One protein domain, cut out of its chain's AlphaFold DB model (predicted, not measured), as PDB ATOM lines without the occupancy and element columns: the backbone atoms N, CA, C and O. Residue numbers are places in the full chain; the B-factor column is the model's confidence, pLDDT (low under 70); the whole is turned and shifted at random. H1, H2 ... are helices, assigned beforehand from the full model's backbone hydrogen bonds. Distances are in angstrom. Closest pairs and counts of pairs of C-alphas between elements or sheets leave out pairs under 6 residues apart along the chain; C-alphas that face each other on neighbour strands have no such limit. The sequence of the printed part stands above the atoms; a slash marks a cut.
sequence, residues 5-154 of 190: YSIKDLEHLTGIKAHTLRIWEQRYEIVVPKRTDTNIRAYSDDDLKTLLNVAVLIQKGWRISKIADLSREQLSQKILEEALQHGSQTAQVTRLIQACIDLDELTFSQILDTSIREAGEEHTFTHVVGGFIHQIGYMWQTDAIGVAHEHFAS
ATOM      1  N   TYR A   5     153.922 227.069 200.888       94.62
ATOM      2  CA  TYR A   5     153.125 225.855 201.050       94.62
ATOM      3  C   TYR A   5     151.663 226.118 200.707       94.62
ATOM      4  O   TYR A   5     151.109 227.177 201.016       94.62
ATOM      5  N   SER A   6     151.002 225.133 200.105       94.62
ATOM      6  CA  SER A   6     149.547 225.110 199.982       94.62
ATOM      7  C   SER A   6     148.899 224.516 201.237       94.62
ATOM      8  O   SER A   6     149.532 223.836 202.043       94.62
ATOM      9  N   ILE A   7     147.583 224.690 201.382       94.50
ATOM     10  CA  ILE A   7     146.833 224.037 202.469       94.50
ATOM     11  C   ILE A   7     146.917 222.502 202.407       94.50
ATOM     12  O   ILE A   7     146.812 221.837 203.434       94.50
ATOM     13  N   LYS A   8     147.089 221.935 201.204       94.56
ATOM     14  CA  LYS A   8     147.227 220.490 201.008       94.56
ATOM     15  C   LYS A   8     148.577 220.004 201.528       94.56
ATOM     16  O   LYS A   8     148.634 218.948 202.150       94.56
ATOM     17  N   ASP A   9     149.620 220.802 201.329       95.62
ATOM     18  CA  ASP A   9     150.958 220.503 201.839       95.62
ATOM     19  C   ASP A   9     150.961 220.539 203.360       95.62
ATOM     20  O   ASP A   9     151.413 219.591 203.994       95.62
ATOM     21  N   LEU A  10     150.341 221.562 203.954       96.19
ATOM     22  CA  LEU A  10     150.179 221.624 205.404       96.19
ATOM     23  C   LEU A  10     149.382 220.439 205.960       96.19
ATOM     24  O   LEU A  10     149.743 219.919 207.013       96.19
ATOM     25  N   GLU A  11     148.326 219.982 205.277       96.25
ATOM     26  CA  GLU A  11     147.584 218.785 205.700       96.25
ATOM     27  C   GLU A  11     148.460 217.531 205.676       96.25
ATOM     28  O   GLU A  11     148.397 216.730 206.608       96.25
ATOM     29  N   HIS A  12     149.289 217.361 204.643       95.25
ATOM     30  CA  HIS A  12     150.191 216.218 204.548       95.25
ATOM     31  C   HIS A  12     151.276 216.254 205.630       95.25
ATOM     32  O   HIS A  12     151.479 215.264 206.330       95.25
ATOM     33  N   LEU A  13     151.930 217.406 205.791       95.50
ATOM     34  CA  LEU A  13     153.085 217.574 206.673       95.50
ATOM     35  C   LEU A  13     152.699 217.539 208.156       95.50
ATOM     36  O   LEU A  13     153.434 217.005 208.982       95.50
ATOM     37  N   THR A  14     151.538 218.097 208.507       95.50
ATOM     38  CA  THR A  14     151.080 218.174 209.907       95.50
ATOM     39  C   THR A  14     150.133 217.035 210.284       95.50
ATOM     40  O   THR A  14     149.882 216.805 211.464       95.50
ATOM     41  N   GLY A  15     149.568 216.333 209.294       95.12
ATOM     42  CA  GLY A  15     148.519 215.331 209.484       95.12
ATOM     43  C   GLY A  15     147.148 215.919 209.846       95.12
ATOM     44  O   GLY A  15     146.195 215.172 210.087       95.12
ATOM     45  N   ILE A  16     147.013 217.248 209.891       96.00
ATOM     46  CA  ILE A  16     145.780 217.939 210.278       96.00
ATOM     47  C   ILE A  16     144.964 218.260 209.032       96.00
ATOM     48  O   ILE A  16     145.440 218.909 208.106       96.00
ATOM     49  N   LYS A  17     143.688 217.868 209.026       96.94
ATOM     50  CA  LYS A  17     142.793 218.117 207.891       96.94
ATOM     51  C   LYS A  17     142.737 219.595 207.505       96.94
ATOM     52  O   LYS A  17     142.535 220.453 208.364       96.94
ATOM     53  N   ALA A  18     142.788 219.883 206.202       95.69
ATOM     54  CA  ALA A  18     142.723 221.239 205.659       95.69
ATOM     55  C   ALA A  18     141.523 222.043 206.186       95.69
ATOM     56  O   ALA A  18     141.633 223.241 206.449       95.69
ATOM     57  N   HIS A  19     140.367 221.397 206.371       95.50
ATOM     58  CA  HIS A  19     139.199 222.057 206.952       95.50
ATOM     59  C   HIS A  19     139.433 222.493 208.408       95.50
ATOM     60  O   HIS A  19     139.069 223.609 208.770       95.50
ATOM     61  N   THR A  20     140.083 221.658 209.219       95.88
ATOM     62  CA  THR A  20     140.435 221.971 210.610       95.88
ATOM     63  C   THR A  20     141.433 223.121 210.683       95.88
ATOM     64  O   THR A  20     141.218 224.051 211.454       95.88
ATOM     65  N   LEU A  21     142.460 223.109 209.828       95.19
ATOM     66  CA  LEU A  21     143.428 224.205 209.724       95.19
ATOM     67  C   LEU A  21     142.740 225.543 209.407       95.19
ATOM     68  O   LEU A  21     143.014 226.536 210.071       95.19
ATOM     69  N   ARG A  22     141.770 225.558 208.481       94.00
ATOM     70  CA  ARG A  22     140.970 226.762 208.172       94.00
ATOM     71  C   ARG A  22     140.133 227.249 209.357       94.00
ATOM     72  O   ARG A  22     139.982 228.451 209.549       94.00
ATOM     73  N   ILE A  23     139.569 226.335 210.151       94.56
ATOM     74  CA  ILE A  23     138.835 226.712 211.370       94.56
ATOM     75  C   ILE A  23     139.792 227.350 212.380       94.56
ATOM     76  O   ILE A  23     139.422 228.317 213.041       94.56
ATOM     77  N   TRP A  24     141.004 226.815 212.520       94.38
ATOM     78  CA  TRP A  24     141.994 227.357 213.448       94.38
ATOM     79  C   TRP A  24     142.551 228.706 212.991       94.38
ATOM     80  O   TRP A  24     142.663 229.595 213.828       94.38
ATOM     81  N   GLU A  25     142.795 228.885 211.689       91.62
ATOM     82  CA  GLU A  25     143.081 230.184 211.051       91.62
ATOM     83  C   GLU A  25     142.010 231.208 211.451       91.62
ATOM     84  O   GLU A  25     142.325 232.239 212.032       91.62
ATOM     85  N   GLN A  26     140.730 230.891 211.229       92.62
ATOM     86  CA  GLN A  26     139.630 231.826 211.478       92.62
ATOM     87  C   GLN A  26     139.383 232.120 212.966       92.62
ATOM     88  O   GLN A  26     138.967 233.221 213.311       92.62
ATOM     89  N   ARG A  27     139.527 231.120 213.845       93.62
ATOM     90  CA  ARG A  27     139.124 231.246 215.256       93.62
ATOM     91  C   ARG A  27     140.234 231.706 216.186       93.62
ATOM     92  O   ARG A  27     139.920 232.274 217.227       93.62
ATOM     93  N   TYR A  28     141.474 231.362 215.868       92.31
ATOM     94  CA  TYR A  28     142.604 231.508 216.780       92.31
ATOM     95  C   TYR A  28     143.786 232.242 216.150       92.31
ATOM     96  O   TYR A  28     144.757 232.479 216.854       92.31
ATOM     97  N   GLU A  29     143.740 232.543 214.846       91.19
ATOM     98  CA  GLU A  29     144.801 233.266 214.127       91.19
ATOM     99  C   GLU A  29     146.204 232.651 214.309       91.19
ATOM    100  O   GLU A  29     147.222 233.329 214.198       91.19
ATOM    101  N   ILE A  30     146.270 231.333 214.556       89.56
ATOM    102  CA  ILE A  30     147.523 230.592 214.808       89.56
ATOM    103  C   ILE A  30     148.505 230.743 213.638       89.56
ATOM    104  O   ILE A  30     149.722 230.803 213.826       89.56
ATOM    105  N   VAL A  31     147.965 230.811 212.423       91.56
ATOM    106  CA  VAL A  31     148.689 231.158 211.203       91.56
ATOM    107  C   VAL A  31     147.855 232.138 210.394       91.56
ATOM    108  O   VAL A  31     146.623 232.070 210.408       91.56
ATOM    109  N   VAL A  32     148.531 233.020 209.661       87.56
ATOM    110  CA  VAL A  32     147.888 234.018 208.803       87.56
ATOM    111  C   VAL A  32     148.440 233.849 207.389       87.56
ATOM    112  O   VAL A  32     149.547 234.308 207.110       87.56
ATOM    113  N   PRO A  33     147.712 233.168 206.481       89.06
ATOM    114  CA  PRO A  33     148.208 232.932 205.135       89.06
ATOM    115  C   PRO A  33     148.354 234.242 204.367       89.06
ATOM    116  O   PRO A  33     147.445 235.078 204.341       89.06
ATOM    117  N   LYS A  34     149.461 234.366 203.637       89.75
ATOM    118  CA  LYS A  34     149.578 235.361 202.572       89.75
ATOM    119  C   LYS A  34     148.663 234.955 201.414       89.75
ATOM    120  O   LYS A  34     148.286 233.788 201.265       89.75
ATOM    121  N   ARG A  35     148.290 235.919 200.576       87.50
ATOM    122  CA  ARG A  35     147.580 235.643 199.323       87.50
ATOM    123  C   ARG A  35     148.486 235.927 198.140       87.50
ATOM    124  O   ARG A  35     149.176 236.940 198.133       87.50
ATOM    125  N   THR A  36     148.475 235.029 197.163       86.81
ATOM    126  CA  THR A  36     149.126 235.240 195.867       86.81
ATOM    127  C   THR A  36     148.372 236.293 195.052       86.81
ATOM    128  O   THR A  36     147.219 236.612 195.355       86.81
ATOM    129  N   ASP A  37     148.968 236.753 193.952       84.25
ATOM    130  CA  ASP A  37     148.312 237.652 192.984       84.25
ATOM    131  C   ASP A  37     147.018 237.053 192.403       84.25
ATOM    132  O   ASP A  37     146.079 237.760 192.047       84.25
ATOM    133  N   THR A  38     146.934 235.722 192.366       87.12
ATOM    134  CA  THR A  38     145.743 234.957 191.971       87.12
ATOM    135  C   THR A  38     144.756 234.713 193.123       87.12
ATOM    136  O   THR A  38     143.812 233.940 192.972       87.12
ATOM    137  N   ASN A  39     144.943 235.378 194.270       87.56
ATOM    138  CA  ASN A  39     144.108 235.303 195.474       87.56
ATOM    139  C   ASN A  39     144.060 233.903 196.134       87.56
ATOM    140  O   ASN A  39     143.109 233.569 196.847       87.56
ATOM    141  N   ILE A  40     145.092 233.082 195.920       87.12
ATOM    142  CA  ILE A  40     145.245 231.751 196.527       87.12
ATOM    143  C   ILE A  40     146.019 231.889 197.843       87.12
ATOM    144  O   ILE A  40     146.953 232.679 197.938       87.12
ATOM    145  N   ARG A  41     145.630 231.128 198.877       89.94
ATOM    146  CA  ARG A  41     146.354 231.095 200.160       89.94
ATOM    147  C   ARG A  41     147.723 230.433 199.992       89.94
ATOM    148  O   ARG A  41     147.784 229.303 199.510       89.94
ATOM    149  N   ALA A  42     148.755 231.108 200.474       92.75
ATOM    150  CA  ALA A  42     150.129 230.640 200.549       92.75
ATOM    151  C   ALA A  42     150.630 230.774 201.992       92.75
ATOM    152  O   ALA A  42     150.409 231.799 202.642       92.75
ATOM    153  N   TYR A  43     151.281 229.730 202.488       94.94
ATOM    154  CA  TYR A  43     151.813 229.669 203.846       94.94
ATOM    155  C   TYR A  43     153.335 229.695 203.811       94.94
ATOM    156  O   TYR A  43     153.936 229.175 202.874       94.94
ATOM    157  N   SER A  44     153.936 230.304 204.826       94.75
ATOM    158  CA  SER A  44     155.388 230.425 204.961       94.75
ATOM    159  C   SER A  44     156.011 229.238 205.700       94.75
ATOM    160  O   SER A  44     155.305 228.433 206.315       94.75
ATOM    161  N   ASP A  45     157.345 229.170 205.700       94.62
ATOM    162  CA  ASP A  45     158.098 228.255 206.563       94.62
ATOM    163  C   ASP A  45     157.691 228.412 208.028       94.62
ATOM    164  O   ASP A  45     157.382 227.427 208.694       94.62
ATOM    165  N   ASP A  46     157.584 229.640 208.537       94.31
ATOM    166  CA  ASP A  46     157.215 229.860 209.934       94.31
ATOM    167  C   ASP A  46     155.801 229.354 210.255       94.31
ATOM    168  O   ASP A  46     155.553 228.868 211.364       94.31
ATOM    169  N   ASP A  47     154.863 229.437 209.306       95.50
ATOM    170  CA  ASP A  47     153.516 228.880 209.470       95.50
ATOM    171  C   ASP A  47     153.546 227.354 209.544       95.50
ATOM    172  O   ASP A  47     152.922 226.773 210.435       95.50
ATOM    173  N   LEU A  48     154.320 226.699 208.672       95.69
ATOM    174  CA  LEU A  48     154.539 225.256 208.748       95.69
ATOM    175  C   LEU A  48     155.174 224.869 210.089       95.69
ATOM    176  O   LEU A  48     154.650 223.994 210.782       95.69
ATOM    177  N   LYS A  49     156.261 225.538 210.494       95.88
ATOM    178  CA  LYS A  49     156.954 225.265 211.763       95.88
ATOM    179  C   LYS A  49     155.996 225.407 212.951       95.88
ATOM    180  O   LYS A  49     155.978 224.541 213.828       95.88
ATOM    181  N   THR A  50     155.149 226.435 212.948       96.31
ATOM    182  CA  THR A  50     154.120 226.645 213.977       96.31
ATOM    183  C   THR A  50     153.108 225.504 214.000       96.31
ATOM    184  O   THR A  50     152.843 224.937 215.059       96.31
ATOM    185  N   LEU A  51     152.565 225.116 212.846       96.88
ATOM    186  CA  LEU A  51     151.551 224.066 212.778       96.88
ATOM    187  C   LEU A  51     152.097 222.678 213.122       96.88
ATOM    188  O   LEU A  51     151.379 221.897 213.744       96.88
ATOM    189  N   LEU A  52     153.358 222.381 212.795       97.06
ATOM    190  CA  LEU A  52     154.021 221.159 213.252       97.06
ATOM    191  C   LEU A  52     154.099 221.118 214.786       97.06
ATOM    192  O   LEU A  52     153.754 220.103 215.390       97.06
ATOM    193  N   ASN A  53     154.458 222.233 215.432       97.25
ATOM    194  CA  ASN A  53     154.477 222.306 216.897       97.25
ATOM    195  C   ASN A  53     153.083 222.091 217.499       97.25
ATOM    196  O   ASN A  53     152.917 221.326 218.452       97.25
ATOM    197  N   VAL A  54     152.068 222.733 216.918       96.56
ATOM    198  CA  VAL A  54     150.669 222.561 217.328       96.56
ATOM    199  C   VAL A  54     150.244 221.097 217.186       96.56
ATOM    200  O   VAL A  54     149.641 220.555 218.110       96.56
ATOM    201  N   ALA A  55     150.582 220.439 216.073       96.19
ATOM    202  CA  ALA A  55     150.232 219.044 215.818       96.19
ATOM    203  C   ALA A  55     150.787 218.104 216.897       96.19
ATOM    204  O   ALA A  55     150.041 217.278 217.429       96.19
ATOM    205  N   VAL A  56     152.055 218.286 217.290       96.50
ATOM    206  CA  VAL A  56     152.665 217.506 218.378       96.50
ATOM    207  C   VAL A  56     151.898 217.716 219.686       96.50
ATOM    208  O   VAL A  56     151.491 216.746 220.320       96.50
ATOM    209  N   LEU A  57     151.631 218.963 220.087       95.75
ATOM    210  CA  LEU A  57     150.932 219.242 221.351       95.75
ATOM    211  C   LEU A  57     149.500 218.686 221.372       95.75
ATOM    212  O   LEU A  57     149.069 218.132 222.387       95.75
ATOM    213  N   ILE A  58     148.771 218.783 220.256       95.25
ATOM    214  CA  ILE A  58     147.437 218.185 220.111       95.25
ATOM    215  C   ILE A  58     147.508 216.662 220.263       95.25
ATOM    216  O   ILE A  58     146.692 216.094 220.990       95.25
ATOM    217  N   GLN A  59     148.495 215.999 219.647       93.12
ATOM    218  CA  GLN A  59     148.703 214.555 219.804       93.12
ATOM    219  C   GLN A  59     148.951 214.175 221.272       93.12
ATOM    220  O   GLN A  59     148.497 213.125 221.724       93.12
ATOM    221  N   LYS A  60     149.601 215.053 222.046       91.56
ATOM    222  CA  LYS A  60     149.808 214.887 223.496       91.56
ATOM    223  C   LYS A  60     148.588 215.265 224.353       91.56
ATOM    224  O   LYS A  60     148.688 215.294 225.577       91.56
ATOM    225  N   GLY A  61     147.440 215.561 223.744       94.06
ATOM    226  CA  GLY A  61     146.176 215.823 224.440       94.06
ATOM    227  C   GLY A  61     145.956 217.276 224.864       94.06
ATOM    228  O   GLY A  61     145.019 217.563 225.616       94.06
ATOM    229  N   TRP A  62     146.785 218.215 224.398       95.38
ATOM    230  CA  TRP A  62     146.543 219.634 224.647       95.38
ATOM    231  C   TRP A  62     145.307 220.107 223.880       95.38
ATOM    232  O   TRP A  62     144.966 219.603 222.812       95.38
ATOM    233  N   ARG A  63     144.610 221.103 224.428       95.12
ATOM    234  CA  ARG A  63     143.472 221.732 223.746       95.12
ATOM    235  C   ARG A  63     143.976 222.865 222.867       95.12
ATOM    236  O   ARG A  63     144.730 223.698 223.359       95.12
ATOM    237  N   ILE A  64     143.470 222.957 221.637       93.44
ATOM    238  CA  ILE A  64     143.847 224.018 220.689       93.44
ATOM    239  C   ILE A  64     143.719 225.425 221.283       93.44
ATOM    240  O   ILE A  64     144.590 226.250 221.061       93.44
ATOM    241  N   SER A  65     142.703 225.670 222.115       92.56
ATOM    242  CA  SER A  65     142.514 226.965 222.775       92.56
ATOM    243  C   SER A  65     143.691 227.344 223.674       92.56
ATOM    244  O   SER A  65     144.098 228.489 223.669       92.56
ATOM    245  N   LYS A  66     144.275 226.381 224.403       94.38
ATOM    246  CA  LYS A  66     145.455 226.629 225.248       94.38
ATOM    247  C   LYS A  66     146.731 226.795 224.432       94.38
ATOM    248  O   LYS A  66     147.657 227.451 224.880       94.38
ATOM    249  N   ILE A  67     146.806 226.125 223.285       94.56
ATOM    250  CA  ILE A  67     147.962 226.212 222.390       94.56
ATOM    251  C   ILE A  67     147.968 227.576 221.689       94.56
ATOM    252  O   ILE A  67     149.030 228.164 221.541       94.56
ATOM    253  N   ALA A  68     146.791 228.086 221.312       93.25
ATOM    254  CA  ALA A  68     146.620 229.398 220.692       93.25
ATOM    255  C   ALA A  68     147.088 230.564 221.581       93.25
ATOM    256  O   ALA A  68     147.499 231.591 221.056       93.25
ATOM    257  N   ASP A  69     147.073 230.393 222.906       93.75
ATOM    258  CA  ASP A  69     147.561 231.399 223.861       93.75
ATOM    259  C   ASP A  69     149.103 231.451 223.952       93.75
ATOM    260  O   ASP A  69     149.655 232.303 224.650       93.75
ATOM    261  N   LEU A  70     149.818 230.525 223.300       94.19
ATOM    262  CA  LEU A  70     151.278 230.454 223.327       94.19
ATOM    263  C   LEU A  70     151.890 231.209 222.145       94.19
ATOM    264  O   LEU A  70     151.479 231.053 220.998       94.19
ATOM    265  N   SER A  71     152.955 231.959 222.423       93.31
ATOM    266  CA  SER A  71     153.823 232.527 221.385       93.31
ATOM    267  C   SER A  71     154.555 231.437 220.591       93.31
ATOM    268  O   SER A  71     154.736 230.307 221.061       93.31
ATOM    269  N   ARG A  72     155.032 231.783 219.387       91.12
ATOM    270  CA  ARG A  72     155.797 230.861 218.530       91.12
ATOM    271  C   ARG A  72     157.067 230.374 219.227       91.12
ATOM    272  O   ARG A  72     157.402 229.194 219.136       91.12
ATOM    273  N   GLU A  73     157.715 231.243 219.994       92.75
ATOM    274  CA  GLU A  73     158.909 230.941 220.780       92.75
ATOM    275  C   GLU A  73     158.590 229.939 221.895       92.75
ATOM    276  O   GLU A  73     159.293 228.941 222.049       92.75
ATOM    277  N   GLN A  74     157.489 230.144 222.628       95.25
ATOM    278  CA  GLN A  74     157.042 229.208 223.665       95.25
ATOM    279  C   GLN A  74     156.674 227.839 223.086       95.25
ATOM    280  O   GLN A  74     156.990 226.817 223.696       95.25
ATOM    281  N   LEU A  75     156.020 227.802 221.921       94.56
ATOM    282  CA  LEU A  75     155.726 226.555 221.214       94.56
ATOM    283  C   LEU A  75     157.015 225.836 220.817       94.56
ATOM    284  O   LEU A  75     157.180 224.663 221.141       94.56
ATOM    285  N   SER A  76     157.939 226.542 220.163       93.62
ATOM    286  CA  SER A  76     159.219 225.979 219.724       93.62
ATOM    287  C   SER A  76     160.026 225.428 220.899       93.62
ATOM    288  O   SER A  76     160.514 224.302 220.831       93.62
ATOM    289  N   GLN A  77     160.106 226.177 222.003       94.56
ATOM    290  CA  GLN A  77     160.820 225.755 223.206       94.56
ATOM    291  C   GLN A  77     160.208 224.492 223.818       94.56
ATOM    292  O   GLN A  77     160.929 223.547 224.127       94.56
ATOM    293  N   LYS A  78     158.874 224.431 223.930       95.19
ATOM    294  CA  LYS A  78     158.186 223.232 224.424       95.19
ATOM    295  C   LYS A  78     158.476 222.013 223.564       95.19
ATOM    296  O   LYS A  78     158.736 220.945 224.098       95.19
ATOM    297  N   ILE A  79     158.442 222.156 222.242       95.94
ATOM    298  CA  ILE A  79     158.707 221.022 221.351       95.94
ATOM    299  C   ILE A  79     160.175 220.599 221.382       95.94
ATOM    300  O   ILE A  79     160.463 219.409 221.286       95.94
ATOM    301  N   LEU A  80     161.102 221.538 221.574       93.00
ATOM    302  CA  LEU A  80     162.509 221.213 221.781       93.00
ATOM    303  C   LEU A  80     162.720 220.408 223.075       93.00
ATOM    304  O   LEU A  80     163.398 219.384 223.047       93.00
ATOM    305  N   GLU A  81     162.099 220.824 224.182       93.50
ATOM    306  CA  GLU A  81     162.119 220.083 225.453       93.50
ATOM    307  C   GLU A  81     161.532 218.676 225.284       93.50
ATOM    308  O   GLU A  81     162.127 217.692 225.712       93.50
ATOM    309  N   GLU A  82     160.408 218.564 224.579       93.00
ATOM    310  CA  GLU A  82     159.764 217.284 224.284       93.00
ATOM    311  C   GLU A  82     160.627 216.340 223.442       93.00
ATOM    312  O   GLU A  82     160.622 215.123 223.651       93.00
ATOM    313  N   ALA A  83     161.387 216.891 222.500       92.56
ATOM    314  CA  ALA A  83     162.273 216.115 221.650       92.56
ATOM    315  C   ALA A  83     163.537 215.642 222.386       92.56
ATOM    316  O   ALA A  83     163.998 214.526 222.136       92.56
ATOM    317  N   LEU A  84     164.085 216.478 223.276       91.00
ATOM    318  CA  LEU A  84     165.366 216.233 223.947       91.00
ATOM    319  C   LEU A  84     165.256 215.564 225.321       91.00
ATOM    320  O   LEU A  84     166.216 214.931 225.739       91.00
ATOM    321  N   GLN A  85     164.155 215.744 226.054       88.25
ATOM    322  CA  GLN A  85     164.024 215.250 227.436       88.25
ATOM    323  C   GLN A  85     163.046 214.084 227.567       88.25
ATOM    324  O   GLN A  85     163.148 213.282 228.494       88.25
ATOM    325  N   HIS A  86     162.063 214.007 226.673       84.56
ATOM    326  CA  HIS A  86     161.000 213.006 226.737       84.56
ATOM    327  C   HIS A  86     161.088 211.969 225.616       84.56
ATOM    328  O   HIS A  86     160.229 211.089 225.544       84.56
ATOM    329  N   GLY A  87     162.092 212.076 224.739       84.00
ATOM    330  CA  GLY A  87     162.309 211.137 223.641       84.00
ATOM    331  C   GLY A  87     161.106 211.008 222.701       84.00
ATOM    332  O   GLY A  87     160.904 209.958 222.095       84.00
ATOM    333  N   SER A  88     160.245 212.031 222.613       92.44
ATOM    334  CA  SER A  88     159.032 211.937 221.804       92.44
ATOM    335  C   SER A  88     159.410 211.872 220.327       92.44
ATOM    336  O   SER A  88     159.845 212.870 219.758       92.44
ATOM    337  N   GLN A  89     159.194 210.717 219.690       93.69
ATOM    338  CA  GLN A  89     159.522 210.515 218.276       93.69
ATOM    339  C   GLN A  89     158.884 211.591 217.383       93.69
ATOM    340  O   GLN A  89     159.568 212.171 216.544       93.69
ATOM    341  N   THR A  90     157.597 211.910 217.575       94.62
ATOM    342  CA  THR A  90     156.937 212.966 216.788       94.62
ATOM    343  C   THR A  90     157.603 214.327 217.007       94.62
ATOM    344  O   THR A  90     157.803 215.066 216.047       94.62
ATOM    345  N   ALA A  91     157.983 214.667 218.246       96.56
ATOM    346  CA  ALA A  91     158.685 215.918 218.529       96.56
ATOM    347  C   ALA A  91     160.083 215.943 217.890       96.56
ATOM    348  O   ALA A  91     160.456 216.946 217.291       96.56
ATOM    349  N   GLN A  92     160.824 214.834 217.952       97.75
ATOM    350  CA  GLN A  92     162.141 214.692 217.324       97.75
ATOM    351  C   GLN A  92     162.058 214.867 215.807       97.75
ATOM    352  O   GLN A  92     162.799 215.671 215.248       97.75
ATOM    353  N   VAL A  93     161.110 214.197 215.145       97.56
ATOM    354  CA  VAL A  93     160.872 214.361 213.701       97.56
ATOM    355  C   VAL A  93     160.518 215.812 213.371       97.56
ATOM    356  O   VAL A  93     161.129 216.398 212.479       97.56
ATOM    357  N   THR A  94     159.601 216.430 214.123       97.25
ATOM    358  CA  THR A  94     159.239 217.846 213.952       97.25
ATOM    359  C   THR A  94     160.452 218.769 214.086       97.25
ATOM    360  O   THR A  94     160.644 219.649 213.246       97.25
ATOM    361  N   ARG A  95     161.307 218.556 215.094       97.62
ATOM    362  CA  ARG A  95     162.521 219.360 215.294       97.62
ATOM    363  C   ARG A  95     163.553 219.151 214.191       97.62
ATOM    364  O   ARG A  95     164.175 220.128 213.790       97.62
ATOM    365  N   LEU A  96     163.706 217.935 213.664       98.25
ATOM    366  CA  LEU A  96     164.585 217.680 212.516       98.25
ATOM    367  C   LEU A  96     164.093 218.397 211.256       98.25
ATOM    368  O   LEU A  96     164.905 218.976 210.540       98.25
ATOM    369  N   ILE A  97     162.780 218.407 210.997       97.44
ATOM    370  CA  ILE A  97     162.196 219.149 209.867       97.44
ATOM    371  C   ILE A  97     162.483 220.646 210.015       97.44
ATOM    372  O   ILE A  97     162.974 221.269 209.081       97.44
ATOM    373  N   GLN A  98     162.230 221.208 211.197       96.69
ATOM    374  CA  GLN A  98     162.464 222.626 211.480       96.69
ATOM    375  C   GLN A  98     163.942 223.005 211.339       96.69
ATOM    376  O   GLN A  98     164.261 223.968 210.651       96.69
ATOM    377  N   ALA A  99     164.844 222.211 211.920       97.81
ATOM    378  CA  ALA A  99     166.280 222.428 211.799       97.81
ATOM    379  C   ALA A  99     166.775 222.265 210.352       97.81
ATOM    380  O   ALA A  99     167.695 222.959 209.944       97.81
ATOM    381  N   CYS A 100     166.154 221.389 209.557       97.50
ATOM    382  CA  CYS A 100     166.448 221.268 208.131       97.50
ATOM    383  C   CYS A 100     166.047 222.532 207.365       97.50
ATOM    384  O   CYS A 100     166.881 223.073 206.649       97.50
ATOM    385  N   ILE A 101     164.814 223.024 207.555       95.69
ATOM    386  CA  ILE A 101     164.311 224.265 206.934       95.69
ATOM    387  C   ILE A 101     165.222 225.452 207.269       95.69
ATOM    388  O   ILE A 101     165.583 226.226 206.388       95.69
ATOM    389  N   ASP A 102     165.629 225.563 208.533       95.75
ATOM    390  CA  ASP A 102     166.451 226.674 209.016       95.75
ATOM    391  C   ASP A 102     167.967 226.448 208.793       95.75
ATOM    392  O   ASP A 102     168.772 227.309 209.147       95.75
ATOM    393  N   LEU A 103     168.365 225.306 208.207       96.75
ATOM    394  CA  LEU A 103     169.758 224.850 208.057       96.75
ATOM    395  C   LEU A 103     170.564 224.908 209.375       96.75
ATOM    396  O   LEU A 103     171.763 225.192 209.394       96.75
ATOM    397  N   ASP A 104     169.896 224.623 210.491       97.62
ATOM    398  CA  ASP A 104     170.452 224.622 211.842       97.62
ATOM    399  C   ASP A 104     171.121 223.275 212.152       97.62
ATOM    400  O   ASP A 104     170.516 222.338 212.683       97.62
ATOM    401  N   GLU A 105     172.405 223.177 211.804       98.06
ATOM    402  CA  GLU A 105     173.227 221.984 212.034       98.06
ATOM    403  C   GLU A 105     173.310 221.593 213.514       98.06
ATOM    404  O   GLU A 105     173.331 220.401 213.843       98.06
ATOM    405  N   LEU A 106     173.348 222.585 214.410       97.50
ATOM    406  CA  LEU A 106     173.517 222.362 215.839       97.50
ATOM    407  C   LEU A 106     172.303 221.628 216.401       97.50
ATOM    408  O   LEU A 106     172.457 220.554 216.988       97.50
ATOM    409  N   THR A 107     171.103 222.170 216.184       97.19
ATOM    410  CA  THR A 107     169.863 221.525 216.632       97.19
ATOM    411  C   THR A 107     169.696 220.167 215.958       97.19
ATOM    412  O   THR A 107     169.377 219.185 216.629       97.19
ATOM    413  N   PHE A 108     169.938 220.075 214.647       98.31
ATOM    414  CA  PHE A 108     169.778 218.822 213.906       98.31
ATOM    415  C   PHE A 108     170.656 217.704 214.489       98.31
ATOM    416  O   PHE A 108     170.178 216.604 214.779       98.31
ATOM    417  N   SER A 109     171.933 218.009 214.731       97.94
ATOM    418  CA  SER A 109     172.893 217.069 215.309       97.94
ATOM    419  C   SER A 109     172.533 216.684 216.742       97.94
ATOM    420  O   SER A 109     172.570 215.500 217.074       97.94
ATOM    421  N   GLN A 110     172.127 217.649 217.576       97.25
ATOM    422  CA  GLN A 110     171.724 217.395 218.963       97.25
ATOM    423  C   GLN A 110     170.526 216.450 219.069       97.25
ATOM    424  O   GLN A 110     170.504 215.589 219.953       97.25
ATOM    425  N   ILE A 111     169.542 216.596 218.175       97.94
ATOM    426  CA  ILE A 111     168.372 215.716 218.137       97.94
ATOM    427  C   ILE A 111     168.801 214.295 217.775       97.94
ATOM    428  O   ILE A 111     168.471 213.372 218.513       97.94
ATOM    429  N   LEU A 112     169.600 214.112 216.716       97.94
ATOM    430  CA  LEU A 112     170.085 212.782 216.331       97.94
ATOM    431  C   LEU A 112     170.944 212.131 217.420       97.94
ATOM    432  O   LEU A 112     170.741 210.962 217.733       97.94
ATOM    433  N   ASP A 113     171.872 212.874 218.023       96.94
ATOM    434  CA  ASP A 113     172.728 212.352 219.093       96.94
ATOM    435  C   ASP A 113     171.914 211.942 220.321       96.94
ATOM    436  O   ASP A 113     172.215 210.939 220.970       96.94
ATOM    437  N   THR A 114     170.864 212.701 220.638       96.62
ATOM    438  CA  THR A 114     169.958 212.386 221.743       96.62
ATOM    439  C   THR A 114     169.100 211.166 221.432       96.62
ATOM    440  O   THR A 114     169.079 210.240 222.239       96.62
ATOM    441  N   SER A 115     168.498 211.093 220.243       97.00
ATOM    442  CA  SER A 115     167.754 209.911 219.796       97.00
ATOM    443  C   SER A 115     168.621 208.647 219.828       97.00
ATOM    444  O   SER A 115     168.197 207.635 220.384       97.00
ATOM    445  N   ILE A 116     169.859 208.708 219.313       96.06
ATOM    446  CA  ILE A 116     170.791 207.568 219.311       96.06
ATOM    447  C   ILE A 116     171.139 207.148 220.739       96.06
ATOM    448  O   ILE A 116     171.131 205.957 221.045       96.06
ATOM    449  N   ARG A 117     171.438 208.108 221.621       94.31
ATOM    450  CA  ARG A 117     171.807 207.834 223.014       94.31
ATOM    451  C   ARG A 117     170.660 207.208 223.812       94.31
ATOM    452  O   ARG A 117     170.919 206.352 224.649       94.31
ATOM    453  N   GLU A 118     169.427 207.649 223.585       93.12
ATOM    454  CA  GLU A 118     168.266 207.249 224.392       93.12
ATOM    455  C   GLU A 118     167.555 206.004 223.857       93.12
ATOM    456  O   GLU A 118     167.172 205.137 224.640       93.12
ATOM    457  N   ALA A 119     167.383 205.902 222.539       93.50
ATOM    458  CA  ALA A 119     166.613 204.833 221.901       93.50
ATOM    459  C   ALA A 119     167.474 203.853 221.087       93.50
ATOM    460  O   ALA A 119     166.976 202.820 220.636       93.50
ATOM    461  N   GLY A 120     168.759 204.156 220.894       94.25
ATOM    462  CA  GLY A 120     169.671 203.354 220.087       94.25
ATOM    463  C   GLY A 120     169.642 203.701 218.597       94.25
ATOM    464  O   GLY A 120     168.757 204.391 218.080       94.25
ATOM    465  N   GLU A 121     170.651 203.200 217.889       94.50
ATOM    466  CA  GLU A 121     170.893 203.473 216.469       94.50
ATOM    467  C   GLU A 121     169.774 202.905 215.585       94.50
ATOM    468  O   GLU A 121     169.211 203.635 214.773       94.50
ATOM    469  N   GLU A 122     169.394 201.637 215.785       93.88
ATOM    470  CA  GLU A 122     168.345 200.966 215.003       93.88
ATOM    471  C   GLU A 122     167.016 201.728 215.063       93.88
ATOM    472  O   GLU A 122     166.423 202.042 214.025       93.88
ATOM    473  N   HIS A 123     166.561 202.072 216.274       95.31
ATOM    474  CA  HIS A 123     165.320 202.817 216.450       95.31
ATOM    475  C   HIS A 123     165.415 204.199 215.801       95.31
ATOM    476  O   HIS A 123     164.512 204.588 215.059       95.31
ATOM    477  N   THR A 124     166.523 204.910 216.024       97.06
ATOM    478  CA  THR A 124     166.723 206.259 215.483       97.06
ATOM    479  C   THR A 124     166.710 206.260 213.960       97.06
ATOM    480  O   THR A 124     165.955 207.024 213.360       97.06
ATOM    481  N   PHE A 125     167.485 205.390 213.310       96.56
ATOM    482  CA  PHE A 125     167.555 205.362 211.849       96.56
ATOM    483  C   PHE A 125     166.245 204.877 211.207       96.56
ATOM    484  O   PHE A 125     165.847 205.393 210.164       96.56
ATOM    485  N   THR A 126     165.533 203.949 211.848       95.56
ATOM    486  CA  THR A 126     164.291 203.386 211.293       95.56
ATOM    487  C   THR A 126     163.089 204.309 211.493       95.56
ATOM    488  O   THR A 126     162.314 204.527 210.564       95.56
ATOM    489  N   HIS A 127     162.921 204.873 212.691       96.06
ATOM    490  CA  HIS A 127     161.686 205.558 213.085       96.06
ATOM    491  C   HIS A 127     161.816 207.082 213.070       96.06
ATOM    492  O   HIS A 127     160.915 207.771 212.584       96.06
ATOM    493  N   VAL A 128     162.932 207.622 213.569       97.50
ATOM    494  CA  VAL A 128     163.158 209.075 213.620       97.50
ATOM    495  C   VAL A 128     163.631 209.572 212.255       97.50
ATOM    496  O   VAL A 128     162.958 210.382 211.621       97.50
ATOM    497  N   VAL A 129     164.742 209.032 211.750       98.00
ATOM    498  CA  VAL A 129     165.282 209.398 210.433       98.00
ATOM    499  C   VAL A 129     164.337 208.956 209.319       98.00
ATOM    500  O   VAL A 129     164.073 209.742 208.414       98.00
ATOM    501  N   GLY A 130     163.759 207.753 209.402       96.75
ATOM    502  CA  GLY A 130     162.749 207.297 208.441       96.75
ATOM    503  C   GLY A 130     161.528 208.224 208.374       96.75
ATOM    504  O   GLY A 130     161.122 208.632 207.284       96.75
ATOM    505  N   GLY A 131     160.985 208.625 209.532       96.19
ATOM    506  CA  GLY A 131     159.876 209.580 209.607       96.19
ATOM    507  C   GLY A 131     160.236 210.958 209.044       96.19
ATOM    508  O   GLY A 131     159.456 211.544 208.297       96.19
ATOM    509  N   PHE A 132     161.441 211.446 209.334       97.94
ATOM    510  CA  PHE A 132     161.968 212.694 208.785       97.94
ATOM    511  C   PHE A 132     162.132 212.647 207.256       97.94
ATOM    512  O   PHE A 132     161.638 213.537 206.562       97.94
ATOM    513  N   ILE A 133     162.756 211.596 206.709       96.44
ATOM    514  CA  ILE A 133     162.971 211.437 205.259       96.44
ATOM    515  C   ILE A 133     161.637 211.399 204.510       96.44
ATOM    516  O   ILE A 133     161.535 211.983 203.432       96.44
ATOM    517  N   HIS A 134     160.606 210.765 205.076       94.50
ATOM    518  CA  HIS A 134     159.271 210.761 204.477       94.50
ATOM    519  C   HIS A 134     158.729 212.188 204.278       94.50
ATOM    520  O   HIS A 134     158.217 212.510 203.207       94.50
ATOM    521  N   GLN A 135     158.881 213.060 205.281       94.44
ATOM    522  CA  GLN A 135     158.400 214.444 205.208       94.44
ATOM    523  C   GLN A 135     159.248 215.305 204.262       94.44
ATOM    524  O   GLN A 135     158.702 216.000 203.408       94.44
ATOM    525  N   ILE A 136     160.577 215.201 204.337       93.12
ATOM    526  CA  ILE A 136     161.496 215.901 203.423       93.12
ATOM    527  C   ILE A 136     161.264 215.488 201.968       93.12
ATOM    528  O   ILE A 136     161.265 216.334 201.076       93.12
ATOM    529  N   GLY A 137     161.004 214.202 201.718       92.50
ATOM    530  CA  GLY A 137     160.676 213.700 200.387       92.50
ATOM    531  C   GLY A 137     159.414 214.342 199.804       92.50
ATOM    532  O   GLY A 137     159.388 214.649 198.613       92.50
ATOM    533  N   TYR A 138     158.395 214.594 200.633       93.50
ATOM    534  CA  TYR A 138     157.198 215.334 200.221       93.50
ATOM    535  C   TYR A 138     157.529 216.798 199.902       93.50
ATOM    536  O   TYR A 138     157.199 217.270 198.818       93.50
ATOM    537  N   MET A 139     158.241 217.492 200.798       93.06
ATOM    538  CA  MET A 139     158.619 218.903 200.610       93.06
ATOM    539  C   MET A 139     159.463 219.124 199.349       93.06
ATOM    540  O   MET A 139     159.322 220.142 198.675       93.06
ATOM    541  N   TRP A 140     160.322 218.160 199.011       91.56
ATOM    542  CA  TRP A 140     161.092 218.170 197.771       91.56
ATOM    543  C   TRP A 140     160.193 218.087 196.534       91.56
ATOM    544  O   TRP A 140     160.376 218.832 195.579       91.56
ATOM    545  N   GLN A 141     159.208 217.184 196.535       91.50
ATOM    546  CA  GLN A 141     158.292 217.001 195.401       91.50
ATOM    547  C   GLN A 141     157.386 218.211 195.159       91.50
ATOM    548  O   GLN A 141     156.881 218.375 194.051       91.50
ATOM    549  N   THR A 142     157.160 219.030 196.186       91.06
ATOM    550  CA  THR A 142     156.365 220.259 196.101       91.06
ATOM    551  C   THR A 142     157.217 221.509 195.884       91.06
ATOM    552  O   THR A 142     156.703 222.610 196.058       91.06
ATOM    553  N   ASP A 143     158.510 221.357 195.572       90.06
ATOM    554  CA  ASP A 143     159.481 222.451 195.406       90.06
ATOM    555  C   ASP A 143     159.572 223.399 196.623       90.06
ATOM    556  O   ASP A 143     160.022 224.542 196.515       90.06
ATOM    557  N   ALA A 144     159.156 222.929 197.806       89.38
ATOM    558  CA  ALA A 144     159.173 223.718 199.035       89.38
ATOM    559  C   ALA A 144     160.577 223.800 199.645       89.38
ATOM    560  O   ALA A 144     160.896 224.758 200.338       89.38
ATOM    561  N   ILE A 145     161.428 222.814 199.358       91.00
ATOM    562  CA  ILE A 145     162.850 222.814 199.708       91.00
ATOM    563  C   ILE A 145     163.689 222.486 198.476       91.00
ATOM    564  O   ILE A 145     163.259 221.760 197.583       91.00
ATOM    565  N   GLY A 146     164.911 223.013 198.443       90.81
ATOM    566  CA  GLY A 146     165.868 222.778 197.357       90.81
ATOM    567  C   GLY A 146     167.011 221.824 197.712       90.81
ATOM    568  O   GLY A 146     167.150 221.380 198.852       90.81
ATOM    569  N   VAL A 147     167.899 221.604 196.733       92.81
ATOM    570  CA  VAL A 147     169.103 220.740 196.800       92.81
ATOM    571  C   VAL A 147     169.948 220.972 198.056       92.81
ATOM    572  O   VAL A 147     170.427 220.018 198.659       92.81
ATOM    573  N   ALA A 148     170.094 222.227 198.487       93.19
ATOM    574  CA  ALA A 148     170.872 222.565 199.676       93.19
ATOM    575  C   ALA A 148     170.347 221.886 200.955       93.19
ATOM    576  O   ALA A 148     171.146 221.393 201.744       93.19
ATOM    577  N   HIS A 149     169.023 221.802 201.128       95.00
ATOM    578  CA  HIS A 149     168.392 221.181 202.299       95.00
ATOM    579  C   HIS A 149     168.563 219.658 202.279       95.00
ATOM    580  O   HIS A 149     168.826 219.044 203.311       95.00
ATOM    581  N   GLU A 150     168.473 219.041 201.093       93.44
ATOM    582  CA  GLU A 150     168.752 217.610 200.931       93.44
ATOM    583  C   GLU A 150     170.202 217.299 201.297       93.44
ATOM    584  O   GLU A 150     170.444 216.405 202.107       93.44
ATOM    585  N   HIS A 151     171.158 218.061 200.760       95.19
ATOM    586  CA  HIS A 151     172.573 217.860 201.051       95.19
ATOM    587  C   HIS A 151     172.896 218.108 202.523       95.19
ATOM    588  O   HIS A 151     173.635 217.325 203.118       95.19
ATOM    589  N   PHE A 152     172.323 219.154 203.121       97.44
ATOM    590  CA  PHE A 152     172.429 219.425 204.552       97.44
ATOM    591  C   PHE A 152     172.003 218.201 205.373       97.44
ATOM    592  O   PHE A 152     172.798 217.645 206.133       97.44
ATOM    593  N   ALA A 153     170.780 217.717 205.158       97.06
ATOM    594  CA  ALA A 153     170.235 216.624 205.946       97.06
ATOM    595  C   ALA A 153     170.953 215.291 205.681       97.06
ATOM    596  O   ALA A 153     171.313 214.575 206.618       97.06
ATOM    597  N   SER A 154     171.187 214.947 204.410       96.12
ATOM    598  CA  SER A 154     171.769 213.654 204.045       96.12
ATOM    599  C   SER A 154     173.222 213.530 204.490       96.12
ATOM    600  O   SER A 154     173.636 212.441 204.889       96.12
TER     601      SER A 154
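This is residues 5 to 154 of the 190 residues of the protein "HTH merR-type domain-containing protein" of Cryomorphaceae bacterium BACL18 MAG-120924-bin36 (UniProt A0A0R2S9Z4). Helix H6 is the core of a cluster of helices, with H3 and H7 packed side by side with it, H5 and H8 packed on it at a steep tilt, and H9 packed on its residues 100 to 101. H1 and H4 pack on H3, and H2 packs on H1. The printed part has 150 residues with nine named helices, H1 to H9 in chain order, and no named strand: all helix. It is compact, with a radius of gyration of the C-alphas of 15.2 A and spans of 46 by 35 by 22 A.

Start at H1, residues 7 to 14; it touches H2, residues 18 to 28, about perpendicular at 90 degrees, closest at C-alphas 11 and 18, 5.4 A. H1 also touches H3, residues 45 to 59, closest at C-alphas 14 and 52, 5.4 A. H3 touches H4, residues 64 to 68, closest at C-alphas 54 and 67, 6.8 A. H5, residues 72 to 85, touches H6, residues 89 to 101, at a steep tilt of 55 degrees, closest at C-alphas 83 and 92, 4.6 A. H3 and H6 touch at a shallow tilt of 3 degrees, opposite ways, closest at C-alphas 49 and 98, 6.1 A. H6 and H7, residues 105 to 119, form a helical hairpin, closest at C-alphas 99 and 108, 5.4 A. H8, residues 121 to 141, touches H6 with residues 127 to 136 alone, closest at C-alphas 93 and 132, 5.3 A. H9, residues 147 to 154, touches H6, closest at C-alphas 100 and 149, 6.1 A. In H1 to H7 and H9 every O i to N i+4 pair is within hydrogen-bond range; in H8, 15 of 17.

Find C-alpha 7 at (146.833, 224.037, 202.469), where H1 begins. H8 is longest, 28.0 A, with a kink of 28 degrees near residue 131; H3 measures 21.2 A and H7 20.9 A. H9 ends at C-alpha 154, (171.769, 213.654, 204.045).

The C-alphas of Thr 38 and Arg 117 are the farthest apart, 48.8 A. The printed part has no cut; the link from H2 to H3, residues 29 to 44, is long. No printed residue is under 70 in pLDDT.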